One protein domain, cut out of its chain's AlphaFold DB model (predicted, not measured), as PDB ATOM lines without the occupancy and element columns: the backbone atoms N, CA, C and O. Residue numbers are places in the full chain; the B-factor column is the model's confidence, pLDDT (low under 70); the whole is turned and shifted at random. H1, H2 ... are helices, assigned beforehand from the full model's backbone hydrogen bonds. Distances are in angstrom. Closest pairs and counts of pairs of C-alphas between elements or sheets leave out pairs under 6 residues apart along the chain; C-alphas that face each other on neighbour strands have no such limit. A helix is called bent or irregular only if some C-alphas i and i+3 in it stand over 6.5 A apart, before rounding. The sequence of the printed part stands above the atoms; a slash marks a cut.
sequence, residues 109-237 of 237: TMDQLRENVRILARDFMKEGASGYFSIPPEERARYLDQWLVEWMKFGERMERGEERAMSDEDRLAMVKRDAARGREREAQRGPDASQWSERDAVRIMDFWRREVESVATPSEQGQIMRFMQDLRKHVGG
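AT A GLANCE: This is residues 109 to 237 of the 237 residues of an uncharacterized protein of Phycisphaeraceae bacterium (UniProt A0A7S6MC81). Two helical hairpins, H1 with H2 and H4 with H5, pack crosswise on each other, and H3 stands across the open end of the second hairpin. The first hairpin is splayed, its two helices meeting near their shared turn; residues 187 to 192, of which 187 to 189 belong to H3, stick out. The printed part has 129 residues with five named helices, H1 to H5 in chain order, and no named strand, an all-helix domain. It is compact, with a radius of gyration of the C-alphas of 15.4 A and spans of 45 by 35 by 35 A.

IN THESE COORDINATES: Find C-alpha 109 at (38.263, -36.433, -1.813); from there H1, residues 109 to 134, runs 37.1 A to C-alpha 134 at (12.476, -43.796, 23.804). Next comes H2, residues 137 to 160, 34.7 A long, with a kink of 26 degrees near residue 144; it is irregular, C-alphas 138 and 141 being 7.0 A apart. H3, residues 168 to 189, spans 31.9 A. H4, residues 201 to 215, spans 20.7 A and is only just irregular, with C-alphas 210 and 213 being 6.9 A apart. H5, residues 218 to 236, runs 26.3 A to C-alpha 236 at (30.329, -37.276, 36.799).

HOW THE PARTS SIT: Begin at H5, the hub, which touches the four other helices; helix packing is mostly crossed, with 2 of 7 touching pairs at a shallow tilt. Look at Ala 129 and Phe 227, the closest C-alphas of H1 and H5, 5.4 A apart, at a steep tilt of 68 degrees, only just short of about perpendicular. H2 only just touches H5, with 3 pairs of C-alphas within 8 A, the closest being Leu 144 and Leu 231 at 6.1 A. H3 touches H5 about perpendicular, at 86 degrees, with the C-alphas of Lys 176 and Val 235 closest, 5.7 A apart. H4 and H5 form a hairpin at 1 degrees, opposite ways, and only just touch, with 3 pairs within 8 A; the C-alphas of Glu 213 and Gln 221 are closest, at 6.7 A. H1 and H2 form the other hairpin, at a shallow tilt of 19 degrees; C-alphas 132 and 140 are closest, at 6.3 A. H1 touches H4 with residues 118 to 122 alone, the C-alphas of Arg 118 and Val 212 being closest at 5.3 A. H2 and H3 touch, closest at the C-alphas of Val 149 and Asp 168, 6.2 A apart. H2 and H4 are near each other, while H1 and H3 are apart. In H1, H3 and H5 every O i to N i+4 pair is within hydrogen-bond range; in H2 it is 18 of 20 and in H4 7 of 11.

THE WHOLE: The two farthest C-alphas, of Thr 109 and Gln 188, are 45.9 A apart. The printed part has no cut and ends at residue 237, the chain's last. The link from H3 to H4, 11 residues, is long. The mean pLDDT of the printed part is 80.2; residues 159 to 161, 182 to 206 and 237 are under 70.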
ATOM      1  N   THR A 109      38.529 -35.042  -2.214       80.25
ATOM      2  CA  THR A 109      38.263 -36.433  -1.813       80.25
ATOM      3  C   THR A 109      38.498 -36.621  -0.317       80.25
ATOM      4  O   THR A 109      37.689 -37.246   0.364       80.25
ATOM      5  N   MET A 110      39.572 -36.026   0.209       77.69
ATOM      6  CA  MET A 110      39.859 -36.037   1.643       77.69
ATOM      7  C   MET A 110      38.812 -35.237   2.425       77.69
ATOM      8  O   MET A 110      38.374 -35.670   3.489       77.69
ATOM      9  N   ASP A 111      38.362 -34.101   1.886       83.75
ATOM     10  CA  ASP A 111      37.297 -33.307   2.505       83.75
ATOM     11  C   ASP A 111      35.970 -34.079   2.560       83.75
ATOM     12  O   ASP A 111      35.321 -34.101   3.604       83.75
ATOM     13  N   GLN A 112      35.605 -34.792   1.490       84.88
ATOM     14  CA  GLN A 112      34.406 -35.635   1.465       84.88
ATOM     15  C   GLN A 112      34.499 -36.813   2.441       84.88
ATOM     16  O   GLN A 112      33.514 -37.151   3.094       84.88
ATOM     17  N   LEU A 113      35.676 -37.436   2.560       82.12
ATOM     18  CA  LEU A 113      35.896 -38.510   3.526       82.12
ATOM     19  C   LEU A 113      35.712 -37.998   4.960       82.12
ATOM     20  O   LEU A 113      34.996 -38.616   5.746       82.12
ATOM     21  N   ARG A 114      36.310 -36.844   5.289       81.19
ATOM     22  CA  ARG A 114      36.123 -36.189   6.593       81.19
ATOM     23  C   ARG A 114      34.655 -35.877   6.849       81.19
ATOM     24  O   ARG A 114      34.157 -36.176   7.928       81.19
ATOM     25  N   GLU A 115      33.956 -35.338   5.859       86.19
ATOM     26  CA  GLU A 115      32.531 -35.030   5.970       86.19
ATOM     27  C   GLU A 115      31.683 -36.285   6.228       86.19
ATOM     28  O   GLU A 115      30.830 -36.288   7.112       86.19
ATOM     29  N   ASN A 116      31.963 -37.393   5.539       88.19
ATOM     30  CA  ASN A 116      31.264 -38.659   5.769       88.19
ATOM     31  C   ASN A 116      31.556 -39.246   7.161       88.19
ATOM     32  O   ASN A 116      30.659 -39.810   7.789       88.19
ATOM     33  N   VAL A 117      32.771 -39.065   7.691       82.62
ATOM     34  CA  VAL A 117      33.100 -39.432   9.081       82.62
ATOM     35  C   VAL A 117      32.329 -38.562  10.082       82.62
ATOM     36  O   VAL A 117      31.809 -39.087  11.068       82.62
ATOM     37  N   ARG A 118      32.188 -37.256   9.827       85.88
ATOM     38  CA  ARG A 118      31.368 -36.352  10.658       85.88
ATOM     39  C   ARG A 118      29.894 -36.747  10.641       85.88
ATOM     40  O   ARG A 118      29.254 -36.787  11.689       85.88
ATOM     41  N   ILE A 119      29.373 -37.097   9.468       90.12
ATOM     42  CA  ILE A 119      28.019 -37.628   9.284       90.12
ATOM     43  C   ILE A 119      27.826 -38.926  10.079       90.12
ATOM     44  O   ILE A 119      26.842 -39.044  10.804       90.12
ATOM     45  N   LEU A 120      28.768 -39.870  10.003       88.69
ATOM     46  CA  LEU A 120      28.717 -41.108  10.785       88.69
ATOM     47  C   LEU A 120      28.686 -40.822  12.292       88.69
ATOM     48  O   LEU A 120      27.851 -41.372  13.008       88.69
ATOM     49  N   ALA A 121      29.557 -39.933  12.766       85.38
ATOM     50  CA  ALA A 121      29.586 -39.519  14.163       85.38
ATOM     51  C   ALA A 121      28.262 -38.894  14.622       85.38
ATOM     52  O   ALA A 121      27.750 -39.242  15.688       85.38
ATOM     53  N   ARG A 122      27.686 -37.998  13.811       91.06
ATOM     54  CA  ARG A 122      26.367 -37.409  14.069       91.06
ATOM     55  C   ARG A 122      25.309 -38.491  14.185       91.06
ATOM     56  O   ARG A 122      24.537 -38.471  15.138       91.06
ATOM     57  N   ASP A 123      25.256 -39.403  13.220       91.88
ATOM     58  CA  ASP A 123      24.224 -40.435  13.169       91.88
ATOM     59  C   ASP A 123      24.327 -41.377  14.375       91.88
ATOM     60  O   ASP A 123      23.309 -41.675  14.992       91.88
ATOM     61  N   PHE A 124      25.547 -41.740  14.788       90.06
ATOM     62  CA  PHE A 124      25.787 -42.510  16.011       90.06
ATOM     63  C   PHE A 124      25.264 -41.786  17.265       90.06
ATOM     64  O   PHE A 124      24.565 -42.373  18.093       90.06
ATOM     65  N   MET A 125      25.564 -40.490  17.415       90.12
ATOM     66  CA  MET A 125      25.087 -39.705  18.561       90.12
ATOM     67  C   MET A 125      23.572 -39.501  18.535       90.12
ATOM     68  O   MET A 125      22.922 -39.556  19.579       90.12
ATOM     69  N   LYS A 126      22.996 -39.296  17.350       93.44
ATOM     70  CA  LYS A 126      21.550 -39.184  17.147       93.44
ATOM     71  C   LYS A 126      20.835 -40.476  17.524       93.44
ATOM     72  O   LYS A 126      19.819 -40.417  18.212       93.44
ATOM     73  N   GLU A 127      21.348 -41.625  17.093       93.00
ATOM     74  CA  GLU A 127      20.813 -42.940  17.455       93.00
ATOM     75  C   GLU A 127      20.881 -43.147  18.973       93.00
ATOM     76  O   GLU A 127      19.874 -43.494  19.592       93.00
ATOM     77  N   GLY A 128      22.014 -42.784  19.586       92.62
ATOM     78  CA  GLY A 128      22.195 -42.749  21.036       92.62
ATOM     79  C   GLY A 128      21.136 -41.925  21.767       92.62
ATOM     80  O   GLY A 128      20.458 -42.436  22.660       92.62
ATOM     81  N   ALA A 129      20.953 -40.671  21.355       94.88
ATOM     82  CA  ALA A 129      19.965 -39.771  21.941       94.88
ATOM     83  C   ALA A 129      18.529 -40.283  21.737       94.88
ATOM     84  O   ALA A 129      17.733 -40.284  22.675       94.88
ATOM     85  N   SER A 130      18.200 -40.757  20.534       95.12
ATOM     86  CA  SER A 130      16.878 -41.298  20.209       95.12
ATOM     87  C   SER A 130      16.529 -42.501  21.091       95.12
ATOM     88  O   SER A 130      15.457 -42.525  21.697       95.12
ATOM     89  N   GLY A 131      17.452 -43.460  21.236       94.69
ATOM     90  CA  GLY A 131      17.257 -44.623  22.104       94.69
ATOM     91  C   GLY A 131      17.161 -44.260  23.590       94.69
ATOM     92  O   GLY A 131      16.371 -44.848  24.318       94.69
ATOM     93  N   TYR A 132      17.877 -43.229  24.042       96.06
ATOM     94  CA  TYR A 132      17.776 -42.735  25.420       96.06
ATOM     95  C   TYR A 132      16.401 -42.129  25.737       96.06
ATOM     96  O   TYR A 132      15.861 -42.313  26.832       96.06
ATOM     97  N   PHE A 133      15.823 -41.384  24.791       95.31
ATOM     98  CA  PHE A 133      14.522 -40.741  24.984       95.31
ATOM     99  C   PHE A 133      13.333 -41.672  24.729       95.31
ATOM    100  O   PHE A 133      12.233 -41.347  25.176       95.31
ATOM    101  N   SER A 134      13.533 -42.811  24.061       95.88
ATOM    102  CA  SER A 134      12.476 -43.796  23.804       95.88
ATOM    103  C   SER A 134      12.231 -44.763  24.969       95.88
ATOM    104  O   SER A 134      11.205 -45.443  24.975       95.88
ATOM    105  N   ILE A 135      13.128 -44.805  25.960       95.69
ATOM    106  CA  ILE A 135      13.039 -45.706  27.118       95.69
ATOM    107  C   ILE A 135      12.567 -45.002  28.409       95.69
ATOM    108  O   ILE A 135      12.746 -43.779  28.566       95.69
ATOM    109  N   PRO A 136      11.997 -45.763  29.367       96.38
ATOM    110  CA  PRO A 136      11.590 -45.243  30.670       96.38
ATOM    111  C   PRO A 136      12.764 -44.683  31.498       96.38
ATOM    112  O   PRO A 136      13.887 -45.182  31.376       96.38
ATOM    113  N   PRO A 137      12.539 -43.669  32.363       94.06
ATOM    114  CA  PRO A 137      13.591 -43.045  33.172       94.06
ATOM    115  C   PRO A 137      14.436 -44.009  34.013       94.06
ATOM    116  O   PRO A 137      15.637 -43.801  34.159       94.06
ATOM    117  N   GLU A 138      13.829 -45.065  34.540       95.38
ATOM    118  CA  GLU A 138      14.469 -46.093  35.360       95.38
ATOM    119  C   GLU A 138      15.518 -46.920  34.600       95.38
ATOM    120  O   GLU A 138      16.472 -47.412  35.201       95.38
ATOM    121  N   GLU A 139      15.399 -47.032  33.275       96.38
ATOM    122  CA  GLU A 139      16.337 -47.792  32.440       96.38
ATOM    123  C   GLU A 139      17.488 -46.939  31.894       96.38
ATOM    124  O   GLU A 139      18.496 -47.463  31.410       96.38
ATOM    125  N   ARG A 140      17.370 -45.612  32.002       94.88
ATOM    126  CA  ARG A 140      18.290 -44.654  31.380       94.88
ATOM    127  C   ARG A 140      19.718 -44.753  31.891       94.88
ATOM    128  O   ARG A 140      20.640 -44.640  31.095       94.88
ATOM    129  N   ALA A 141      19.915 -45.004  33.182       94.25
ATOM    130  CA  ALA A 141      21.255 -45.150  33.752       94.25
ATOM    131  C   ALA A 141      22.019 -46.321  33.107       94.25
ATOM    132  O   ALA A 141      23.164 -46.170  32.682       94.25
ATOM    133  N   ARG A 142      21.349 -47.471  32.958       95.19
ATOM    134  CA  ARG A 142      21.910 -48.653  32.291       95.19
ATOM    135  C   ARG A 142      22.172 -48.386  30.811       95.19
ATOM    136  O   ARG A 142      23.210 -48.789  30.297       95.19
ATOM    137  N   TYR A 143      21.256 -47.692  30.141       96.06
ATOM    138  CA  TYR A 143      21.428 -47.314  28.742       96.06
ATOM    139  C   TYR A 143      22.638 -46.393  28.532       96.06
ATOM    140  O   TYR A 143      23.406 -46.596  27.600       96.06
ATOM    141  N   LEU A 144      22.846 -45.407  29.413       93.31
ATOM    142  CA  LEU A 144      24.003 -44.509  29.350       93.31
ATOM    143  C   LEU A 144      25.326 -45.262  29.531       93.31
ATOM    144  O   LEU A 144      26.276 -44.986  28.802       93.31
ATOM    145  N   ASP A 145      25.379 -46.230  30.452       93.12
ATOM    146  CA  ASP A 145      26.545 -47.105  30.619       93.12
ATOM    147  C   ASP A 145      26.807 -47.927  29.336       93.12
ATOM    148  O   ASP A 145      27.919 -47.917  28.809       93.12
ATOM    149  N   GLN A 146      25.782 -48.576  28.774       94.44
ATOM    150  CA  GLN A 146      25.911 -49.365  27.537       94.44
ATOM    151  C   GLN A 146      26.350 -48.514  26.341       94.44
ATOM    152  O   GLN A 146      27.274 -48.879  25.617       94.44
ATOM    153  N   TRP A 147      25.728 -47.352  26.150       93.62
ATOM    154  CA  TRP A 147      26.066 -46.457  25.049       93.62
ATOM    155  C   TRP A 147      27.504 -45.940  25.157       93.62
ATOM    156  O   TRP A 147      28.220 -45.870  24.159       93.62
ATOM    157  N   LEU A 148      27.958 -45.615  26.371       89.44
ATOM    158  CA  LEU A 148      29.325 -45.163  26.616       89.44
ATOM    159  C   LEU A 148      30.356 -46.251  26.283       89.44
ATOM    160  O   LEU A 148      31.406 -45.949  25.714       89.44
ATOM    161  N   VAL A 149      30.053 -47.509  26.611       90.56
ATOM    162  CA  VAL A 149      30.870 -48.666  26.219       90.56
ATOM    163  C   VAL A 149      30.959 -48.783  24.703       90.56
ATOM    164  O   VAL A 149      32.066 -48.869  24.166       90.56
ATOM    165  N   GLU A 150      29.824 -48.721  24.009       89.38
ATOM    166  CA  GLU A 150      29.794 -48.808  22.547       89.38
ATOM    167  C   GLU A 150      30.542 -47.655  21.880       89.38
ATOM    168  O   GLU A 150      31.269 -47.870  20.910       89.38
ATOM    169  N   TRP A 151      30.459 -46.447  22.438       86.38
ATOM    170  CA  TRP A 151      31.257 -45.318  21.975       86.38
ATOM    171  C   TRP A 151      32.767 -45.566  22.125       86.38
ATOM    172  O   TRP A 151      33.542 -45.274  21.212       86.38
ATOM    173  N   MET A 152      33.211 -46.115  23.260       84.62
ATOM    174  CA  MET A 152      34.629 -46.438  23.459       84.62
ATOM    175  C   MET A 152      35.108 -47.518  22.493       84.62
ATOM    176  O   MET A 152      36.164 -47.361  21.883       84.62
ATOM    177  N   LYS A 153      34.324 -48.586  22.312       86.06
ATOM    178  CA  LYS A 153      34.616 -49.636  21.330       86.06
ATOM    179  C   LYS A 153      34.660 -49.072  19.914       86.06
ATOM    180  O   LYS A 153      35.554 -49.409  19.148       86.06
ATOM    181  N   PHE A 154      33.746 -48.163  19.576       80.44
ATOM    182  CA  PHE A 154      33.780 -47.447  18.305       80.44
ATOM    183  C   PHE A 154      35.093 -46.678  18.126       80.44
ATOM    184  O   PHE A 154      35.769 -46.873  17.119       80.44
ATOM    185  N   GLY A 155      35.502 -45.873  19.110       77.12
ATOM    186  CA  GLY A 155      36.782 -45.162  19.065       77.12
ATOM    187  C   GLY A 155      37.983 -46.101  18.903       77.12
ATOM    188  O   GLY A 155      38.879 -45.825  18.110       77.12
ATOM    189  N   GLU A 156      37.972 -47.244  19.593       79.94
ATOM    190  CA  GLU A 156      39.004 -48.279  19.474       79.94
ATOM    191  C   GLU A 156      39.042 -48.900  18.076       79.94
ATOM    192  O   GLU A 156      40.118 -48.960  17.488       79.94
ATOM    193  N   ARG A 157      37.895 -49.272  17.496       75.56
ATOM    194  CA  ARG A 157      37.816 -49.798  16.121       75.56
ATOM    195  C   ARG A 157      38.278 -48.772  15.085       75.56
ATOM    196  O   ARG A 157      38.914 -49.137  14.105       75.56
ATOM    197  N   MET A 158      38.005 -47.488  15.307       71.06
ATOM    198  CA  MET A 158      38.450 -46.418  14.410       71.06
ATOM    199  C   MET A 158      39.960 -46.158  14.503       71.06
ATOM    200  O   MET A 158      40.602 -45.914  13.486       71.06
ATOM    201  N   GLU A 159      40.536 -46.203  15.706       68.94
ATOM    202  CA  GLU A 159      41.968 -45.957  15.934       68.94
ATOM    203  C   GLU A 159      42.825 -47.194  15.608       68.94
ATOM    204  O   GLU A 159      43.902 -47.085  15.023       68.94
ATOM    205  N   ARG A 160      42.351 -48.374  16.015       69.25
ATOM    206  CA  ARG A 160      43.105 -49.632  16.073       69.25
ATOM    207  C   ARG A 160      42.480 -50.771  15.281       69.25
ATOM    208  O   ARG A 160      42.988 -51.867  15.413       69.25
ATOM    209  N   GLY A 161      41.406 -50.559  14.518       67.31
ATOM    210  CA  GLY A 161      40.730 -51.601  13.717       67.31
ATOM    211  C   GLY A 161      40.091 -52.740  14.518       67.31
ATOM    212  O   GLY A 161      39.298 -53.508  13.976       67.31
ATOM    213  N   GLU A 162      40.384 -52.829  15.812       76.75
ATOM    214  CA  GLU A 162      39.885 -53.819  16.749       76.75
ATOM    215  C   GLU A 162      39.621 -53.195  18.124       76.75
ATOM    216  O   GLU A 162      40.139 -52.133  18.482       76.75
ATOM    217  N   GLU A 163      38.788 -53.874  18.903       83.81
ATOM    218  CA  GLU A 163      38.507 -53.513  20.290       83.81
ATOM    219  C   GLU A 163      39.639 -53.990  21.201       83.81
ATOM    220  O   GLU A 163      40.231 -55.049  20.993       83.81
ATOM    221  N   ARG A 164      39.925 -53.238  22.267       80.81
ATOM    222  CA  ARG A 164      40.885 -53.694  23.280       80.81
ATOM    223  C   ARG A 164      40.354 -54.942  23.989       80.81
ATOM    224  O   ARG A 164      39.179 -54.996  24.354       80.81
ATOM    225  N   ALA A 165      41.242 -55.883  24.299       88.88
ATOM    226  CA  ALA A 165      40.953 -57.022  25.170       88.88
ATOM    227  C   ALA A 165      40.764 -56.562  26.631       88.88
ATOM    228  O   ALA A 165      41.662 -56.652  27.463       88.88
ATOM    229  N   MET A 166      39.599 -55.997  26.917       89.25
ATOM    230  CA  MET A 166      39.188 -55.466  28.214       89.25
ATOM    231  C   MET A 166      37.684 -55.732  28.367       89.25
ATOM    232  O   MET A 166      36.985 -55.819  27.355       89.25
ATOM    233  N   SER A 167      37.179 -55.864  29.594       93.62
ATOM    234  CA  SER A 167      35.737 -56.021  29.828       93.62
ATOM    235  C   SER A 167      34.977 -54.696  29.663       93.62
ATOM    236  O   SER A 167      35.573 -53.611  29.595       93.62
ATOM    237  N   ASP A 168      33.653 -54.768  29.580       92.81
ATOM    238  CA  ASP A 168      32.799 -53.579  29.523       92.81
ATOM    239  C   ASP A 168      32.731 -52.893  30.898       92.81
ATOM    240  O   ASP A 168      32.729 -51.664  30.999       92.81
ATOM    241  N   GLU A 169      32.798 -53.678  31.974       92.56
ATOM    242  CA  GLU A 169      32.888 -53.198  33.351       92.56
ATOM    243  C   GLU A 169      34.189 -52.427  33.599       92.56
ATOM    244  O   GLU A 169      34.160 -51.332  34.166       92.56
ATOM    245  N   ASP A 170      35.326 -52.950  33.130       91.88
ATOM    246  CA  ASP A 170      36.627 -52.284  33.253       91.88
ATOM    247  C   ASP A 170      36.657 -50.967  32.472       91.88
ATOM    248  O   ASP A 170      37.175 -49.958  32.958       91.88
ATOM    249  N   ARG A 171      36.040 -50.951  31.284       88.62
ATOM    250  CA  ARG A 171      35.828 -49.746  30.473       88.62
ATOM    251  C   ARG A 171      35.081 -48.669  31.248       88.62
ATOM    252  O   ARG A 171      35.546 -47.531  31.344       88.62
ATOM    253  N   LEU A 172      33.945 -49.027  31.837       89.81
ATOM    254  CA  LEU A 172      33.135 -48.101  32.626       89.81
ATOM    255  C   LEU A 172      33.868 -47.626  33.881       89.81
ATOM    256  O   LEU A 172      33.841 -46.434  34.200       89.81
ATOM    257  N   ALA A 173      34.552 -48.531  34.578       89.06
ATOM    258  CA  ALA A 173      35.340 -48.202  35.758       89.06
ATOM    259  C   ALA A 173      36.484 -47.233  35.424       89.06
ATOM    260  O   ALA A 173      36.748 -46.307  36.197       89.06
ATOM    261  N   MET A 174      37.136 -47.410  34.271       83.81
ATOM    262  CA  MET A 174      38.166 -46.501  33.767       83.81
ATOM    263  C   MET A 174      37.593 -45.098  33.548       83.81
ATOM    264  O   MET A 174      38.120 -44.135  34.106       83.81
ATOM    265  N   VAL A 175      36.469 -44.971  32.833       82.19
ATOM    266  CA  VAL A 175      35.857 -43.659  32.559       82.19
ATOM    267  C   VAL A 175      35.378 -42.967  33.837       82.19
ATOM    268  O   VAL A 175      35.632 -41.777  34.025       82.19
ATOM    269  N   LYS A 176      34.731 -43.697  34.753       82.50
ATOM    270  CA  LYS A 176      34.261 -43.140  36.034       82.50
ATOM    271  C   LYS A 176      35.432 -42.673  36.907       82.50
ATOM    272  O   LYS A 176      35.367 -41.596  37.503       82.50
ATOM    273  N   ARG A 177      36.537 -43.429  36.935       82.81
ATOM    274  CA  ARG A 177      37.777 -43.037  37.626       82.81
ATOM    275  C   ARG A 177      38.389 -41.781  37.013       82.81
ATOM    276  O   ARG A 177      38.828 -40.894  37.742       82.81
ATOM    277  N   ASP A 178      38.417 -41.690  35.690       76.06
ATOM    278  CA  ASP A 178      38.948 -40.527  34.977       76.06
ATOM    279  C   ASP A 178      38.116 -39.277  35.241       76.06
ATOM    280  O   ASP A 178      38.673 -38.218  35.535       76.06
ATOM    281  N   ALA A 179      36.790 -39.414  35.238       76.06
ATOM    282  CA  ALA A 179      35.879 -38.335  35.582       76.06
ATOM    283  C   ALA A 179      36.069 -37.853  37.029       76.06
ATOM    284  O   ALA A 179      36.117 -36.645  37.265       76.06
ATOM    285  N   ALA A 180      36.231 -38.770  37.991       76.94
ATOM    286  CA  ALA A 180      36.498 -38.423  39.390       76.94
ATOM    287  C   ALA A 180      37.812 -37.644  39.550       76.94
ATOM    288  O   ALA A 180      37.828 -36.570  40.150       76.94
ATOM    289  N   ARG A 181      38.892 -38.123  38.917       74.25
ATOM    290  CA  ARG A 181      40.193 -37.432  38.906       74.25
ATOM    291  C   ARG A 181      40.118 -36.056  38.243       74.25
ATOM    292  O   ARG A 181      40.818 -35.138  38.665       74.25
ATOM    293  N   GLY A 182      39.299 -35.903  37.202       69.06
ATOM    294  CA  GLY A 182      39.035 -34.612  36.564       69.06
ATOM    295  C   GLY A 182      38.437 -33.601  37.543       69.06
ATOM    296  O   GLY A 182      38.977 -32.505  37.686       69.06
ATOM    297  N   ARG A 183      37.400 -33.999  38.291       68.88
ATOM    298  CA  ARG A 183      36.745 -33.140  39.293       68.88
ATOM    299  C   ARG A 183      37.681 -32.720  40.420       68.88
ATOM    300  O   ARG A 183      37.682 -31.557  40.806       68.88
ATOM    301  N   GLU A 184      38.500 -33.639  40.926       68.94
ATOM    302  CA  GLU A 184      39.499 -33.319  41.955       68.94
ATOM    303  C   GLU A 184      40.481 -32.242  41.473       68.94
ATOM    304  O   GLU A 184      40.812 -31.321  42.217       68.94
ATOM    305  N   ARG A 185      40.910 -32.313  40.207       66.38
ATOM    306  CA  ARG A 185      41.806 -31.315  39.604       66.38
ATOM    307  C   ARG A 185      41.119 -29.974  39.362       66.38
ATOM    308  O   ARG A 185      41.765 -28.946  39.531       66.38
ATOM    309  N   GLU A 186      39.848 -29.970  38.965       63.19
ATOM    310  CA  GLU A 186      39.051 -28.743  38.811       63.19
ATOM    311  C   GLU A 186      38.847 -28.048  40.163       63.19
ATOM    312  O   GLU A 186      39.113 -26.853  40.293       63.19
ATOM    313  N   ALA A 187      38.486 -28.807  41.202       67.06
ATOM    314  CA  ALA A 187      38.329 -28.294  42.561       67.06
ATOM    315  C   ALA A 187      39.629 -27.687  43.124       67.06
ATOM    316  O   ALA A 187      39.582 -26.736  43.900       67.06
ATOM    317  N   GLN A 188      40.792 -28.203  42.709       64.75
ATOM    318  CA  GLN A 188      42.106 -27.705  43.130       64.75
ATOM    319  C   GLN A 188      42.598 -26.472  42.355       64.75
ATOM    320  O   GLN A 188      43.502 -25.791  42.836       64.75
ATOM    321  N   ARG A 189      42.061 -26.179  41.161       58.97
ATOM    322  CA  ARG A 189      42.604 -25.137  40.261       58.97
ATOM    323  C   ARG A 189      41.739 -23.880  40.122       58.97
ATOM    324  O   ARG A 189      42.169 -22.930  39.473       58.97
ATOM    325  N   GLY A 190      40.577 -23.838  40.774       53.12
ATOM    326  CA  GLY A 190      39.685 -22.676  40.764       53.12
ATOM    327  C   GLY A 190      38.943 -22.467  39.428       53.12
ATOM    328  O   GLY A 190      39.212 -23.159  38.446       53.12
ATOM    329  N   PRO A 191      37.987 -21.518  39.382       52.53
ATOM    330  CA  PRO A 191      37.030 -21.366  38.277       52.53
ATOM    331  C   PRO A 191      37.630 -20.921  36.929       52.53
ATOM    332  O   PRO A 191      36.972 -21.092  35.906       52.53
ATOM    333  N   ASP A 192      38.865 -20.407  36.900       43.22
ATOM    334  CA  ASP A 192      39.535 -19.919  35.677       43.22
ATOM    335  C   ASP A 192      40.430 -20.962  34.979       43.22
ATOM    336  O   ASP A 192      40.935 -20.734  33.877       43.22
ATOM    337  N   ALA A 193      40.614 -22.149  35.561       44.03
ATOM    338  CA  ALA A 193      41.457 -23.191  34.982       44.03
ATOM    339  C   ALA A 193      40.688 -24.077  33.988       44.03
ATOM    340  O   ALA A 193      40.549 -25.284  34.166       44.03
ATOM    341  N   SER A 194      40.231 -23.493  32.880       38.59
ATOM    342  CA  SER A 194      39.619 -24.225  31.758       38.59
ATOM    343  C   SER A 194      40.627 -24.987  30.873       38.59
ATOM    344  O   SER A 194      40.342 -25.303  29.720       38.59
ATOM    345  N   GLN A 195      41.790 -25.370  31.411       41.94
ATOM    346  CA  GLN A 195      42.768 -26.214  30.716       41.94
ATOM    347  C   GLN A 195      42.612 -27.671  31.176       41.94
ATOM    348  O   GLN A 195      43.222 -28.134  32.142       41.94
ATOM    349  N   TRP A 196      41.683 -28.353  30.508       36.94
ATOM    350  CA  TRP A 196      41.154 -29.673  30.844       36.94
ATOM    351  C   TRP A 196      42.126 -30.800  30.461       36.94
ATOM    352  O   TRP A 196      42.728 -30.768  29.391       36.94
ATOM    353  N   SER A 197      42.244 -31.836  31.300       41.34
ATOM    354  CA  SER A 197      43.034 -33.038  30.988       41.34
ATOM    355  C   SER A 197      42.157 -34.223  30.557       41.34
ATOM    356  O   SER A 197      41.408 -34.753  31.376       41.34
ATOM    357  N   GLU A 198      42.314 -34.618  29.289       46.59
ATOM    358  CA  GLU A 198      42.403 -35.972  28.697       46.59
ATOM    359  C   GLU A 198      41.954 -37.177  29.562       46.59
ATOM    360  O   GLU A 198      42.552 -37.445  30.601       46.59
ATOM    361  N   ARG A 199      41.029 -38.048  29.126       52.19
ATOM    362  CA  ARG A 199      41.222 -38.760  27.853       52.19
ATOM    363  C   ARG A 199      39.970 -39.236  27.091       52.19
ATOM    364  O   ARG A 199      40.094 -39.247  25.881       52.19
ATOM    365  N   ASP A 200      38.785 -39.483  27.674       51.47
ATOM    366  CA  ASP A 200      37.694 -40.116  26.880       51.47
ATOM    367  C   ASP A 200      36.343 -39.360  26.852       51.47
ATOM    368  O   ASP A 200      35.906 -38.959  25.776       51.47
ATOM    369  N   ALA A 201      35.699 -39.061  27.989       48.72
ATOM    370  CA  ALA A 201      34.377 -38.394  28.000       48.72
ATOM    371  C   ALA A 201      34.409 -36.927  27.503       48.72
ATOM    372  O   ALA A 201      33.480 -36.451  26.850       48.72
ATOM    373  N   VAL A 202      35.510 -36.216  27.769       53.34
ATOM    374  CA  VAL A 202      35.754 -34.846  27.276       53.34
ATOM    375  C   VAL A 202      36.011 -34.841  25.771       53.34
ATOM    376  O   VAL A 202      35.545 -33.936  25.082       53.34
ATOM    377  N   ARG A 203      36.672 -35.884  25.237       64.19
ATOM    378  CA  ARG A 203      36.875 -36.018  23.788       64.19
ATOM    379  C   ARG A 203      35.551 -36.123  23.053       64.19
ATOM    380  O   ARG A 203      35.459 -35.549  21.983       64.19
ATOM    381  N   ILE A 204      34.530 -36.770  23.623       65.75
ATOM    382  CA  ILE A 204      33.206 -36.866  22.982       65.75
ATOM    383  C   ILE A 204      32.590 -35.477  22.794       65.75
ATOM    384  O   ILE A 204      32.121 -35.156  21.708       65.75
ATOM    385  N   MET A 205      32.639 -34.635  23.832       64.75
ATOM    386  CA  MET A 205      32.073 -33.281  23.797       64.75
ATOM    387  C   MET A 205      32.880 -32.325  22.920       64.75
ATOM    388  O   MET A 205      32.307 -31.520  22.186       64.75
ATOM    389  N   ASP A 206      34.208 -32.413  22.983       67.12
ATOM    390  CA  ASP A 206      35.085 -31.616  22.130       67.12
ATOM    391  C   ASP A 206      34.968 -32.018  20.665       67.12
ATOM    392  O   ASP A 206      34.894 -31.148  19.799       67.12
ATOM    393  N   PHE A 207      34.910 -33.318  20.388       71.31
ATOM    394  CA  PHE A 207      34.690 -33.849  19.053       71.31
ATOM    395  C   PHE A 207      33.314 -33.450  18.523       71.31
ATOM    396  O   PHE A 207      33.232 -32.948  17.406       71.31
ATOM    397  N   TRP A 208      32.256 -33.569  19.335       72.69
ATOM    398  CA  TRP A 208      30.917 -33.101  18.972       72.69
ATOM    399  C   TRP A 208      30.939 -31.639  18.515       72.69
ATOM    400  O   TRP A 208      30.569 -31.339  17.382       72.69
ATOM    401  N   ARG A 209      31.438 -30.741  19.370       71.12
ATOM    402  CA  ARG A 209      31.455 -29.297  19.104       71.12
ATOM    403  C   ARG A 209      32.319 -28.923  17.897       71.12
ATOM    404  O   ARG A 209      31.985 -28.003  17.163       71.12
ATOM    405  N   ARG A 210      33.464 -29.584  17.713       75.81
ATOM    406  CA  ARG A 210      34.409 -29.236  16.638       75.81
ATOM    407  C   ARG A 210      34.018 -29.825  15.290       75.81
ATOM    408  O   ARG A 210      34.218 -29.174  14.273       75.81
ATOM    409  N   GLU A 211      33.503 -31.050  15.287       74.00
ATOM    410  CA  GLU A 211      33.408 -31.854  14.068       74.00
ATOM    411  C   GLU A 211      31.974 -32.232  13.700       74.00
ATOM    412  O   GLU A 211      31.694 -32.445  12.526       74.00
ATOM    413  N   VAL A 212      31.054 -32.321  14.660       77.12
ATOM    414  CA  VAL A 212      29.738 -32.941  14.430       77.12
ATOM    415  C   VAL A 212      28.596 -31.922  14.443       77.12
ATOM    416  O   VAL A 212      27.613 -32.077  13.721       77.12
ATOM    417  N   GLU A 213      28.726 -30.847  15.220       81.12
ATOM    418  CA  GLU A 213      27.693 -29.816  15.366       81.12
ATOM    419  C   GLU A 213      27.294 -29.189  14.019       81.12
ATOM    420  O   GLU A 213      26.106 -29.002  13.756       81.12
ATOM    421  N   SER A 214      28.264 -28.941  13.133       83.75
ATOM    422  CA  SER A 214      28.050 -28.309  11.824       83.75
ATOM    423  C   SER A 214      27.211 -29.141  10.852       83.75
ATOM    424  O   SER A 214      26.604 -28.578   9.942       83.75
ATOM    425  N   VAL A 215      27.166 -30.463  11.037       84.81
ATOM    426  CA  VAL A 215      26.449 -31.389  10.150       84.81
ATOM    427  C   VAL A 215      25.101 -31.834  10.720       84.81
ATOM    428  O   VAL A 215      24.378 -32.585  10.063       84.81
ATOM    429  N   ALA A 216      24.752 -31.404  11.934       87.75
ATOM    430  CA  ALA A 216      23.501 -31.739  12.606       87.75
ATOM    431  C   ALA A 216      22.423 -30.668  12.386       87.75
ATOM    432  O   ALA A 216      22.696 -29.469  12.389       87.75
ATOM    433  N   THR A 217      21.167 -31.092  12.244       90.94
ATOM    434  CA  THR A 217      20.027 -30.162  12.234       90.94
ATOM    435  C   THR A 217      19.786 -29.568  13.631       90.94
ATOM    436  O   THR A 217      20.117 -30.212  14.630       90.94
ATOM    437  N   PRO A 218      19.123 -28.400  13.762       90.31
ATOM    438  CA  PRO A 218      18.857 -27.797  15.075       90.31
ATOM    439  C   PRO A 218      18.100 -28.716  16.052       90.31
ATOM    440  O   PRO A 218      18.367 -28.720  17.252       90.31
ATOM    441  N   SER A 219      17.174 -29.536  15.542       89.94
ATOM    442  CA  SER A 219      16.454 -30.516  16.364       89.94
ATOM    443  C   SER A 219      17.373 -31.632  16.867       89.94
ATOM    444  O   SER A 219      17.273 -32.033  18.026       89.94
ATOM    445  N   GLU A 220      18.260 -32.143  16.010       91.31
ATOM    446  CA  GLU A 220      19.228 -33.179  16.389       91.31
ATOM    447  C   GLU A 220      20.228 -32.630  17.405       91.31
ATOM    448  O   GLU A 220      20.476 -33.278  18.417       91.31
ATOM    449  N   GLN A 221      20.724 -31.406  17.195       89.44
ATOM    450  CA  GLN A 221      21.608 -30.724  18.141       89.44
ATOM    451  C   GLN A 221      20.974 -30.625  19.531       89.44
ATOM    452  O   GLN A 221      21.601 -31.008  20.516       89.44
ATOM    453  N   GLY A 222      19.714 -30.183  19.624       90.00
ATOM    454  CA  GLY A 222      19.015 -30.070  20.906       90.00
ATOM    455  C   GLY A 222      18.862 -31.409  21.638       90.00
ATOM    456  O   GLY A 222      19.090 -31.487  22.848       90.00
ATOM    457  N   GLN A 223      18.512 -32.478  20.913       92.00
ATOM    458  CA  GLN A 223      18.386 -33.822  21.492       92.00
ATOM    459  C   GLN A 223      19.742 -34.370  21.949       92.00
ATOM    460  O   GLN A 223      19.862 -34.837  23.083       92.00
ATOM    461  N   ILE A 224      20.766 -34.262  21.100       90.62
ATOM    462  CA  ILE A 224      22.117 -34.746  21.391       90.62
ATOM    463  C   ILE A 224      22.714 -33.976  22.570       90.62
ATOM    464  O   ILE A 224      23.225 -34.595  23.497       90.62
ATOM    465  N   MET A 225      22.584 -32.649  22.620       89.12
ATOM    466  CA  MET A 225      23.081 -31.849  23.745       89.12
ATOM    467  C   MET A 225      22.465 -32.264  25.081       89.12
ATOM    468  O   MET A 225      23.178 -32.373  26.080       89.12
ATOM    469  N   ARG A 226      21.149 -32.508  25.111       91.00
ATOM    470  CA  ARG A 226      20.464 -32.943  26.333       91.00
ATOM    471  C   ARG A 226      20.914 -34.339  26.759       91.00
ATOM    472  O   ARG A 226      21.216 -34.544  27.930       91.00
ATOM    473  N   PHE A 227      21.010 -35.265  25.808       92.88
ATOM    474  CA  PHE A 227      21.551 -36.603  26.037       92.88
ATOM    475  C   PHE A 227      22.978 -36.551  26.603       92.88
ATOM    476  O   PHE A 227      23.262 -37.152  27.636       92.88
ATOM    477  N   MET A 228      23.857 -35.759  25.991       87.44
ATOM    478  CA  MET A 228      25.243 -35.605  26.427       87.44
ATOM    479  C   MET A 228      25.369 -34.928  27.799       87.44
ATOM    480  O   MET A 228      26.267 -35.259  28.576       87.44
ATOM    481  N   GLN A 229      24.471 -33.998  28.135       87.25
ATOM    482  CA  GLN A 229      24.412 -33.401  29.469       87.25
ATOM    483  C   GLN A 229      24.063 -34.449  30.535       87.25
ATOM    484  O   GLN A 229      24.693 -34.471  31.593       87.25
ATOM    485  N   ASP A 230      23.083 -35.308  30.262       90.94
ATOM    486  CA  ASP A 230      22.684 -36.379  31.176       90.94
ATOM    487  C   ASP A 230      23.773 -37.455  31.282       90.94
ATOM    488  O   ASP A 230      24.095 -37.883  32.390       90.94
ATOM    489  N   LEU A 231      24.436 -37.803  30.174       89.00
ATOM    490  CA  LEU A 231      25.616 -38.671  30.177       89.00
ATOM    491  C   LEU A 231      26.736 -38.099  31.055       89.00
ATOM    492  O   LEU A 231      27.311 -38.813  31.875       89.00
ATOM    493  N   ARG A 232      27.028 -36.797  30.927       83.25
ATOM    494  CA  ARG A 232      28.041 -36.124  31.752       83.25
ATOM    495  C   ARG A 232      27.692 -36.198  33.235       83.25
ATOM    496  O   ARG A 232      28.586 -36.455  34.034       83.25
ATOM    497  N   LYS A 233      26.427 -35.976  33.604       85.12
ATOM    498  CA  LYS A 233      25.967 -36.104  34.997       85.12
ATOM    499  C   LYS A 233      26.091 -37.543  35.491       85.12
ATOM    500  O   LYS A 233      26.632 -37.766  36.558       85.12
ATOM    501  N   HIS A 234      25.673 -38.520  34.689       88.00
ATOM    502  CA  HIS A 234      25.744 -39.942  35.040       88.00
ATOM    503  C   HIS A 234      27.180 -40.426  35.288       88.00
ATOM    504  O   HIS A 234      27.452 -41.132  36.255       88.00
ATOM    505  N   VAL A 235      28.124 -40.006  34.444       83.00
ATOM    506  CA  VAL A 235      29.553 -40.330  34.596       83.00
ATOM    507  C   VAL A 235      30.211 -39.504  35.713       83.00
ATOM    508  O   VAL A 235      31.134 -39.966  36.388       83.00
ATOM    509  N   GLY A 236      29.766 -38.259  35.881       72.62
ATOM    510  CA  GLY A 236      30.329 -37.276  36.799       72.62
ATOM    511  C   GLY A 236      29.834 -37.375  38.243       72.62
ATOM    512  O   GLY A 236      30.570 -36.975  39.139       72.62
ATOM    513  N   GLY A 237      28.652 -37.932  38.492       63.03
ATOM    514  CA  GLY A 237      27.959 -37.752  39.771       63.03
ATOM    515  C   GLY A 237      27.305 -36.378  39.878       63.03
ATOM    516  O   GLY A 237      27.979 -35.366  39.572       63.03
TER     517      GLY A 237